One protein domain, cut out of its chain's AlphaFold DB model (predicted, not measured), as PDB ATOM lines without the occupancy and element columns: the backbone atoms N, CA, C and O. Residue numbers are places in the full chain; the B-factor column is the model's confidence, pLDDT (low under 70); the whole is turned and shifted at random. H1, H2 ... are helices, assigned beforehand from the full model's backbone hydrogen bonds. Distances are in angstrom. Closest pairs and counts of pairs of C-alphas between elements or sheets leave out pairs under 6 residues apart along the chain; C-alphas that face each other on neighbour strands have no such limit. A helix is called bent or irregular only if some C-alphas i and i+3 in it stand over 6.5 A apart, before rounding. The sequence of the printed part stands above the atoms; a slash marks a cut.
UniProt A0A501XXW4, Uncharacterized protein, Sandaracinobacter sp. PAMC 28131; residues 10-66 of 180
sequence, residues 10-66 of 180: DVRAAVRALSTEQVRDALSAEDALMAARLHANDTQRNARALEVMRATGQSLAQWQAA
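AT A GLANCE: This is residues 10 to 66 of the 180 residues of an uncharacterized protein of Sandaracinobacter sp. PAMC 28131 (UniProt A0A501XXW4). A small cluster of helices is gathered round H4, the longest helix, which runs through the middle. H1 packs on it almost side by side, running the other way. H2 packs on another side of it at a slant, H3 packs on H2 and lies on the side of H4 away from H1, and short H5 points outward at one end of the longest axis. The printed part has 57 residues, with five named helices in the order H1, H2, H3, H4, H5 and no named strand; the class is all helix. It is compact, with a radius of gyration of the C-alphas of 10.1 A, and its C-alphas span 30 by 24 by 17 A.

IN THESE COORDINATES: H1 is residues 10 to 16, 9.7 A from first to last C-alpha, and begins at C-alpha 10, at (2.305, -34.797, 56.028). H2 is residues 20 to 30, 15.1 A long. H3 is residues 32 to 37, 8.8 A long. H4 is residues 43 to 56, 19.9 A from C-alpha 43 at (5.266, -42.608, 39.187) to C-alpha 56. H5 is residues 60 to 65, 8.7 A long, and ends at C-alpha 65, at (-10.705, -55.645, 46.621). No helix is bent or irregular.

HOW THE PARTS SIT: H4 is the hub, touching the four other helices. H1 touches H4 at a shallow tilt of 25 degrees, opposite ways; their closest C-alphas, of Arg 12 and Glu 51, are 6.1 A apart. H2 touches H4 at a steep tilt of 39 degrees, the same way, with the C-alphas of Leu 27 and Leu 50 closest at 5.6 A. H1 and H2 are close but not clearly touching, with the C-alphas of Val 15 and Val 23 closest at 7.1 A. H2 touches H3 at a steep tilt of 55 degrees, opposite ways; the C-alphas of Ser 28 and Ala 35, the closest, are 5.2 A apart. H3 and H4 form a helical hairpin: they only just touch, with 3 pairs of C-alphas within 8 A, through residues 46 to 49 of H4, and the C-alphas of Met 34 and Ala 49 are closest at 6.7 A. Their shallow tilt of 32 degrees is only just short of steep. H5 only just touches H4, with 3 pairs within 8 A, about perpendicular at 82 degrees; the C-alphas of Ala 49 and Leu 60 are closest at 5.6 A. H5 is apart from H1 and H2. In H1, H2, H3, H4 and H5 every O i to N i+4 pair is within hydrogen-bond range.

THE WHOLE: The two C-alphas farthest apart, of Ser 19 and Ala 66, are 30.3 A apart. The printed part has no cut, and its four links between helices are tight. The mean pLDDT of the printed part is 94.6, and no printed residue is under 70.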
ATOM      1  N   ASP A  10       0.903 -34.518  55.721       95.00
ATOM      2  CA  ASP A  10       2.305 -34.797  56.028       95.00
ATOM      3  C   ASP A  10       2.800 -36.073  55.336       95.00
ATOM      4  O   ASP A  10       3.848 -36.038  54.694       95.00
ATOM      5  N   VAL A  11       2.014 -37.159  55.336       94.62
ATOM      6  CA  VAL A  11       2.357 -38.392  54.599       94.62
ATOM      7  C   VAL A  11       2.460 -38.112  53.100       94.62
ATOM      8  O   VAL A  11       3.431 -38.510  52.451       94.62
ATOM      9  N   ARG A  12       1.496 -37.370  52.539       92.38
ATOM     10  CA  ARG A  12       1.538 -36.954  51.126       92.38
ATOM     11  C   ARG A  12       2.757 -36.088  50.825       92.38
ATOM     12  O   ARG A  12       3.387 -36.272  49.787       92.38
ATOM     13  N   ALA A  13       3.088 -35.141  51.699       92.94
ATOM     14  CA  ALA A  13       4.254 -34.280  51.531       92.94
ATOM     15  C   ALA A  13       5.560 -35.086  51.583       92.94
ATOM     16  O   ALA A  13       6.407 -34.915  50.708       92.94
ATOM     17  N   ALA A  14       5.684 -36.011  52.537       95.38
ATOM     18  CA  ALA A  14       6.848 -36.876  52.685       95.38
ATOM     19  C   ALA A  14       7.057 -37.769  51.455       95.38
ATOM     20  O   ALA A  14       8.163 -37.827  50.928       95.38
ATOM     21  N   VAL A  15       6.000 -38.412  50.941       95.38
ATOM     22  CA  VAL A  15       6.106 -39.242  49.727       95.38
ATOM     23  C   VAL A  15       6.439 -38.394  48.496       95.38
ATOM     24  O   VAL A  15       7.249 -38.810  47.675       95.38
ATOM     25  N   ARG A  16       5.874 -37.188  48.368       91.75
ATOM     26  CA  ARG A  16       6.182 -36.269  47.253       91.75
ATOM     27  C   ARG A  16       7.603 -35.712  47.280       91.75
ATOM     28  O   ARG A  16       8.071 -35.263  46.240       91.75
ATOM     29  N   ALA A  17       8.251 -35.702  48.443       94.50
ATOM     30  CA  ALA A  17       9.642 -35.282  48.581       94.50
ATOM     31  C   ALA A  17      10.640 -36.361  48.121       94.50
ATOM     32  O   ALA A  17      11.809 -36.050  47.905       94.50
ATOM     33  N   LEU A  18      10.193 -37.612  47.963       94.62
ATOM     34  CA  LEU A  18      11.023 -38.708  47.475       94.62
ATOM     35  C   LEU A  18      11.207 -38.643  45.954       94.62
ATOM     36  O   LEU A  18      10.305 -38.254  45.207       94.62
ATOM     37  N   SER A  19      12.367 -39.102  45.488       95.38
ATOM     38  CA  SER A  19      12.590 -39.375  44.069       95.38
ATOM     39  C   SER A  19      11.740 -40.561  43.599       95.38
ATOM     40  O   SER A  19      11.308 -41.400  44.390       95.38
ATOM     41  N   THR A  20      11.521 -40.676  42.287       93.06
ATOM     42  CA  THR A  20      10.811 -41.824  41.697       93.06
ATOM     43  C   THR A  20      11.430 -43.165  42.094       93.06
ATOM     44  O   THR A  20      10.705 -44.116  42.373       93.06
ATOM     45  N   GLU A  21      12.761 -43.236  42.125       95.12
ATOM     46  CA  GLU A  21      13.508 -44.434  42.514       95.12
ATOM     47  C   GLU A  21      13.282 -44.759  43.992       95.12
ATOM     48  O   GLU A  21      12.867 -45.865  44.320       95.12
ATOM     49  N   GLN A  22      13.381 -43.758  44.871       97.06
ATOM     50  CA  GLN A  22      13.099 -43.924  46.299       97.06
ATOM     51  C   GLN A  22      11.656 -44.371  46.563       97.06
ATOM     52  O   GLN A  22      11.423 -45.221  47.418       97.06
ATOM     53  N   VAL A  23      10.679 -43.830  45.825       97.25
ATOM     54  CA  VAL A  23       9.284 -44.292  45.896       97.25
ATOM     55  C   VAL A  23       9.183 -45.750  45.460       97.25
ATOM     56  O   VAL A  23       8.461 -46.525  46.085       97.25
ATOM     57  N   ARG A  24       9.885 -46.137  44.390       95.56
ATOM     58  CA  ARG A  24       9.842 -47.503  43.868       95.56
ATOM     59  C   ARG A  24      10.438 -48.498  44.856       95.56
ATOM     60  O   ARG A  24       9.818 -49.541  45.069       95.56
ATOM     61  N   ASP A  25      11.582 -48.177  45.446       96.75
ATOM     62  CA  ASP A  25      12.271 -49.032  46.410       96.75
ATOM     63  C   ASP A  25      11.461 -49.174  47.696       96.75
ATOM     64  O   ASP A  25      11.205 -50.289  48.152       96.75
ATOM     65  N   ALA A  26      10.960 -48.052  48.220       97.25
ATOM     66  CA  ALA A  26      10.071 -48.049  49.372       97.25
ATOM     67  C   ALA A  26       8.806 -48.875  49.110       97.25
ATOM     68  O   ALA A  26       8.430 -49.702  49.934       97.25
ATOM     69  N   LEU A  27       8.178 -48.733  47.936       97.56
ATOM     70  CA  LEU A  27       7.001 -49.529  47.591       97.56
ATOM     71  C   LEU A  27       7.325 -51.024  47.467       97.56
ATOM     72  O   LEU A  27       6.526 -51.839  47.907       97.56
ATOM     73  N   SER A  28       8.480 -51.404  46.904       96.62
ATOM     74  CA  SER A  28       8.922 -52.811  46.881       96.62
ATOM     75  C   SER A  28       9.049 -53.400  48.282       96.62
ATOM     76  O   SER A  28       8.665 -54.549  48.488       96.62
ATOM     77  N   ALA A  29       9.609 -52.630  49.218       97.25
ATOM     78  CA  ALA A  29       9.856 -53.078  50.581       97.25
ATOM     79  C   ALA A  29       8.575 -53.109  51.430       97.25
ATOM     80  O   ALA A  29       8.366 -54.044  52.197       97.25
ATOM     81  N   GLU A  30       7.717 -52.096  51.287       97.62
ATOM     82  CA  GLU A  30       6.541 -51.896  52.139       97.62
ATOM     83  C   GLU A  30       5.277 -52.569  51.570       97.62
ATOM     84  O   GLU A  30       4.468 -53.086  52.332       97.62
ATOM     85  N   ASP A  31       5.098 -52.606  50.242       96.75
ATOM     86  CA  ASP A  31       3.917 -53.152  49.554       96.75
ATOM     87  C   ASP A  31       4.304 -53.944  48.290       96.75
ATOM     88  O   ASP A  31       4.028 -53.549  47.149       96.75
ATOM     89  N   ALA A  32       4.920 -55.113  48.494       95.00
ATOM     90  CA  ALA A  32       5.334 -56.010  47.410       95.00
ATOM     91  C   ALA A  32       4.181 -56.376  46.447       95.00
ATOM     92  O   ALA A  32       4.402 -56.587  45.251       95.00
ATOM     93  N   LEU A  33       2.938 -56.408  46.944       95.31
ATOM     94  CA  LEU A  33       1.749 -56.708  46.147       95.31
ATOM     95  C   LEU A  33       1.462 -55.609  45.116       95.31
ATOM     96  O   LEU A  33       1.246 -55.911  43.939       95.31
ATOM     97  N   MET A  34       1.459 -54.338  45.526       95.69
ATOM     98  CA  MET A  34       1.289 -53.223  44.590       95.69
ATOM     99  C   MET A  34       2.521 -53.015  43.713       95.69
ATOM    100  O   MET A  34       2.364 -52.737  42.523       95.69
ATOM    101  N   ALA A  35       3.724 -53.215  44.255       95.25
ATOM    102  CA  ALA A  35       4.976 -53.140  43.505       95.25
ATOM    103  C   ALA A  35       5.029 -54.124  42.322       95.25
ATOM    104  O   ALA A  35       5.573 -53.789  41.273       95.25
ATOM    105  N   ALA A  36       4.446 -55.319  42.466       95.12
ATOM    106  CA  ALA A  36       4.345 -56.299  41.382       95.12
ATOM    107  C   ALA A  36       3.273 -55.943  40.333       95.12
ATOM    108  O   ALA A  36       3.383 -56.333  39.172       95.12
ATOM    109  N   ARG A  37       2.218 -55.213  40.724       94.62
ATOM    110  CA  ARG A  37       1.101 -54.835  39.836       94.62
ATOM    111  C   ARG A  37       1.369 -53.567  39.033       94.62
ATOM    112  O   ARG A  37       0.816 -53.404  37.946       94.62
ATOM    113  N   LEU A  38       2.140 -52.637  39.589       94.69
ATOM    114  CA  LEU A  38       2.399 -51.340  38.981       94.69
ATOM    115  C   LEU A  38       3.694 -51.353  38.175       94.69
ATOM    116  O   LEU A  38       4.729 -51.841  38.614       94.69
ATOM    117  N   HIS A  39       3.647 -50.743  36.994       93.56
ATOM    118  CA  HIS A  39       4.855 -50.505  36.218       93.56
ATOM    119  C   HIS A  39       5.731 -49.463  36.932       93.56
ATOM    120  O   HIS A  39       5.213 -48.453  37.410       93.56
ATOM    121  N   ALA A  40       7.054 -49.654  36.960       89.81
ATOM    122  CA  ALA A  40       7.973 -48.766  37.688       89.81
ATOM    123  C   ALA A  40       7.888 -47.296  37.230       89.81
ATOM    124  O   ALA A  40       7.951 -46.377  38.039       89.81
ATOM    125  N   ASN A  41       7.650 -47.079  35.932       91.25
ATOM    126  CA  ASN A  41       7.500 -45.737  35.354       91.25
ATOM    127  C   ASN A  41       6.143 -45.064  35.645       91.25
ATOM    128  O   ASN A  41       5.959 -43.904  35.283       91.25
ATOM    129  N   ASP A  42       5.180 -45.750  36.273       92.06
ATOM    130  CA  ASP A  42       3.896 -45.149  36.663       92.06
ATOM    131  C   ASP A  42       4.040 -44.404  37.999       92.06
ATOM    132  O   ASP A  42       3.535 -44.819  39.046       92.06
ATOM    133  N   THR A  43       4.818 -43.323  37.980       92.25
ATOM    134  CA  THR A  43       5.266 -42.608  39.187       92.25
ATOM    135  C   THR A  43       4.103 -42.172  40.077       92.25
ATOM    136  O   THR A  43       4.168 -42.309  41.297       92.25
ATOM    137  N   GLN A  44       2.997 -41.732  39.472       91.31
ATOM    138  CA  GLN A  44       1.806 -41.299  40.194       91.31
ATOM    139  C   GLN A  44       1.120 -42.458  40.924       91.31
ATOM    140  O   GLN A  44       0.739 -42.301  42.085       91.31
ATOM    141  N   ARG A  45       0.943 -43.618  40.273       94.12
ATOM    142  CA  ARG A  45       0.310 -44.768  40.935       94.12
ATOM    143  C   ARG A  45       1.213 -45.391  41.987       94.12
ATOM    144  O   ARG A  45       0.697 -45.786  43.027       94.12
ATOM    145  N   ASN A  46       2.526 -45.439  41.750       96.50
ATOM    146  CA  ASN A  46       3.486 -45.933  42.739       96.50
ATOM    147  C   ASN A  46       3.479 -45.046  43.993       96.50
ATOM    148  O   ASN A  46       3.293 -45.554  45.096       96.50
ATOM    149  N   ALA A  47       3.561 -43.719  43.822       95.88
ATOM    150  CA  ALA A  47       3.468 -42.774  44.932       95.88
ATOM    151  C   ALA A  47       2.140 -42.918  45.682       95.88
ATOM    152  O   ALA A  47       2.132 -42.999  46.904       95.88
ATOM    153  N   ARG A  48       1.011 -43.039  44.968       95.50
ATOM    154  CA  ARG A  48      -0.298 -43.230  45.605       95.50
ATOM    155  C   ARG A  48      -0.389 -44.538  46.395       95.50
ATOM    156  O   ARG A  48      -0.982 -44.546  47.468       95.50
ATOM    157  N   ALA A  49       0.149 -45.636  45.872       96.50
ATOM    158  CA  ALA A  49       0.172 -46.909  46.587       96.50
ATOM    159  C   ALA A  49       0.992 -46.794  47.882       96.50
ATOM    160  O   ALA A  49       0.522 -47.217  48.935       96.50
ATOM    161  N   LEU A  50       2.150 -46.129  47.815       97.50
ATOM    162  CA  LEU A  50       3.013 -45.892  48.969       97.50
ATOM    163  C   LEU A  50       2.365 -44.957  49.999       97.50
ATOM    164  O   LEU A  50       2.411 -45.242  51.191       97.50
ATOM    165  N   GLU A  51       1.711 -43.875  49.559       97.38
ATOM    166  CA  GLU A  51       0.928 -42.990  50.432       97.38
ATOM    167  C   GLU A  51      -0.122 -43.785  51.227       97.38
ATOM    168  O   GLU A  51      -0.266 -43.586  52.431       97.38
ATOM    169  N   VAL A  52      -0.854 -44.687  50.559       96.56
ATOM    170  CA  VAL A  52      -1.898 -45.513  51.190       96.56
ATOM    171  C   VAL A  52      -1.289 -46.506  52.172       96.56
ATOM    172  O   VAL A  52      -1.774 -46.598  53.301       96.56
ATOM    173  N   MET A  53      -0.223 -47.201  51.772       97.19
ATOM    174  CA  MET A  53       0.480 -48.146  52.639       97.19
ATOM    175  C   MET A  53       0.988 -47.448  53.905       97.19
ATOM    176  O   MET A  53       0.680 -47.882  55.008       97.19
ATOM    177  N   ARG A  54       1.669 -46.306  53.771       96.94
ATOM    178  CA  ARG A  54       2.221 -45.569  54.919       96.94
ATOM    179  C   ARG A  54       1.164 -44.948  55.822       96.94
ATOM    180  O   ARG A  54       1.382 -44.857  57.023       96.94
ATOM    181  N   ALA A  55       0.033 -44.516  55.269       96.31
ATOM    182  CA  ALA A  55      -1.035 -43.916  56.065       96.31
ATOM    183  C   ALA A  55      -1.921 -44.946  56.773       96.31
ATOM    184  O   ALA A  55      -2.484 -44.642  57.819       96.31
ATOM    185  N   THR A  56      -2.092 -46.135  56.190       94.81
ATOM    186  CA  THR A  56      -3.081 -47.117  56.671       94.81
ATOM    187  C   THR A  56      -2.467 -48.417  57.182       94.81
ATOM    188  O   THR A  56      -3.171 -49.209  57.799       94.81
ATOM    189  N   GLY A  57      -1.186 -48.669  56.904       95.31
ATOM    190  CA  GLY A  57      -0.539 -49.969  57.114       95.31
ATOM    191  C   GLY A  57      -1.070 -51.074  56.195       95.31
ATOM    192  O   GLY A  57      -0.703 -52.236  56.352       95.31
ATOM    193  N   GLN A  58      -1.956 -50.735  55.251       94.81
ATOM    194  CA  GLN A  58      -2.659 -51.689  54.410       94.81
ATOM    195  C   GLN A  58      -2.453 -51.373  52.925       94.81
ATOM    196  O   GLN A  58      -2.578 -50.233  52.477       94.81
ATOM    197  N   SER A  59      -2.185 -52.417  52.138       95.81
ATOM    198  CA  SER A  59      -1.965 -52.295  50.696       95.81
ATOM    199  C   SER A  59      -3.183 -51.726  49.971       95.81
ATOM    200  O   SER A  59      -4.321 -52.156  50.187       95.81
ATOM    201  N   LEU A  60      -2.942 -50.825  49.013       94.00
ATOM    202  CA  LEU A  60      -3.993 -50.285  48.143       94.00
ATOM    203  C   LEU A  60      -4.733 -51.392  47.374       94.00
ATOM    204  O   LEU A  60      -5.930 -51.268  47.118       94.00
ATOM    205  N   ALA A  61      -4.060 -52.498  47.051       93.81
ATOM    206  CA  ALA A  61      -4.689 -53.645  46.405       93.81
ATOM    207  C   ALA A  61      -5.805 -54.265  47.260       93.81
ATOM    208  O   ALA A  61      -6.808 -54.721  46.712       93.81
ATOM    209  N   GLN A  62      -5.642 -54.279  48.584       92.50
ATOM    210  CA  GLN A  62      -6.637 -54.832  49.503       92.50
ATOM    211  C   GLN A  62      -7.839 -53.891  49.634       92.50
ATOM    212  O   GLN A  62      -8.980 -54.335  49.527       92.50
ATOM    213  N   TRP A  63      -7.596 -52.581  49.729       91.56
ATOM    214  CA  TRP A  63      -8.655 -51.569  49.684       91.56
ATOM    215  C   TRP A  63      -9.474 -51.617  48.387       91.56
ATOM    216  O   TRP A  63     -10.682 -51.401  48.408       91.56
ATOM    217  N   GLN A  64      -8.828 -51.901  47.252       89.88
ATOM    218  CA  GLN A  64      -9.492 -52.049  45.953       89.88
ATOM    219  C   GLN A  64     -10.305 -53.345  45.823       89.88
ATOM    220  O   GLN A  64     -11.222 -53.388  45.005       89.88
ATOM    221  N   ALA A  65      -9.967 -54.383  46.592       89.69
ATOM    222  CA  ALA A  65     -10.705 -55.645  46.621       89.69
ATOM    223  C   ALA A  65     -11.936 -55.592  47.542       89.69
ATOM    224  O   ALA A  65     -12.861 -56.386  47.375       89.69
ATOM    225  N   ALA A  66     -11.959 -54.667  48.507       85.75
ATOM    226  CA  ALA A  66     -13.108 -54.461  49.376       85.75
ATOM    227  C   ALA A  66     -14.342 -53.991  48.576       85.75
ATOM    228  O   ALA A  66     -14.193 -53.274  47.577       85.75
TER     229      ALA A  66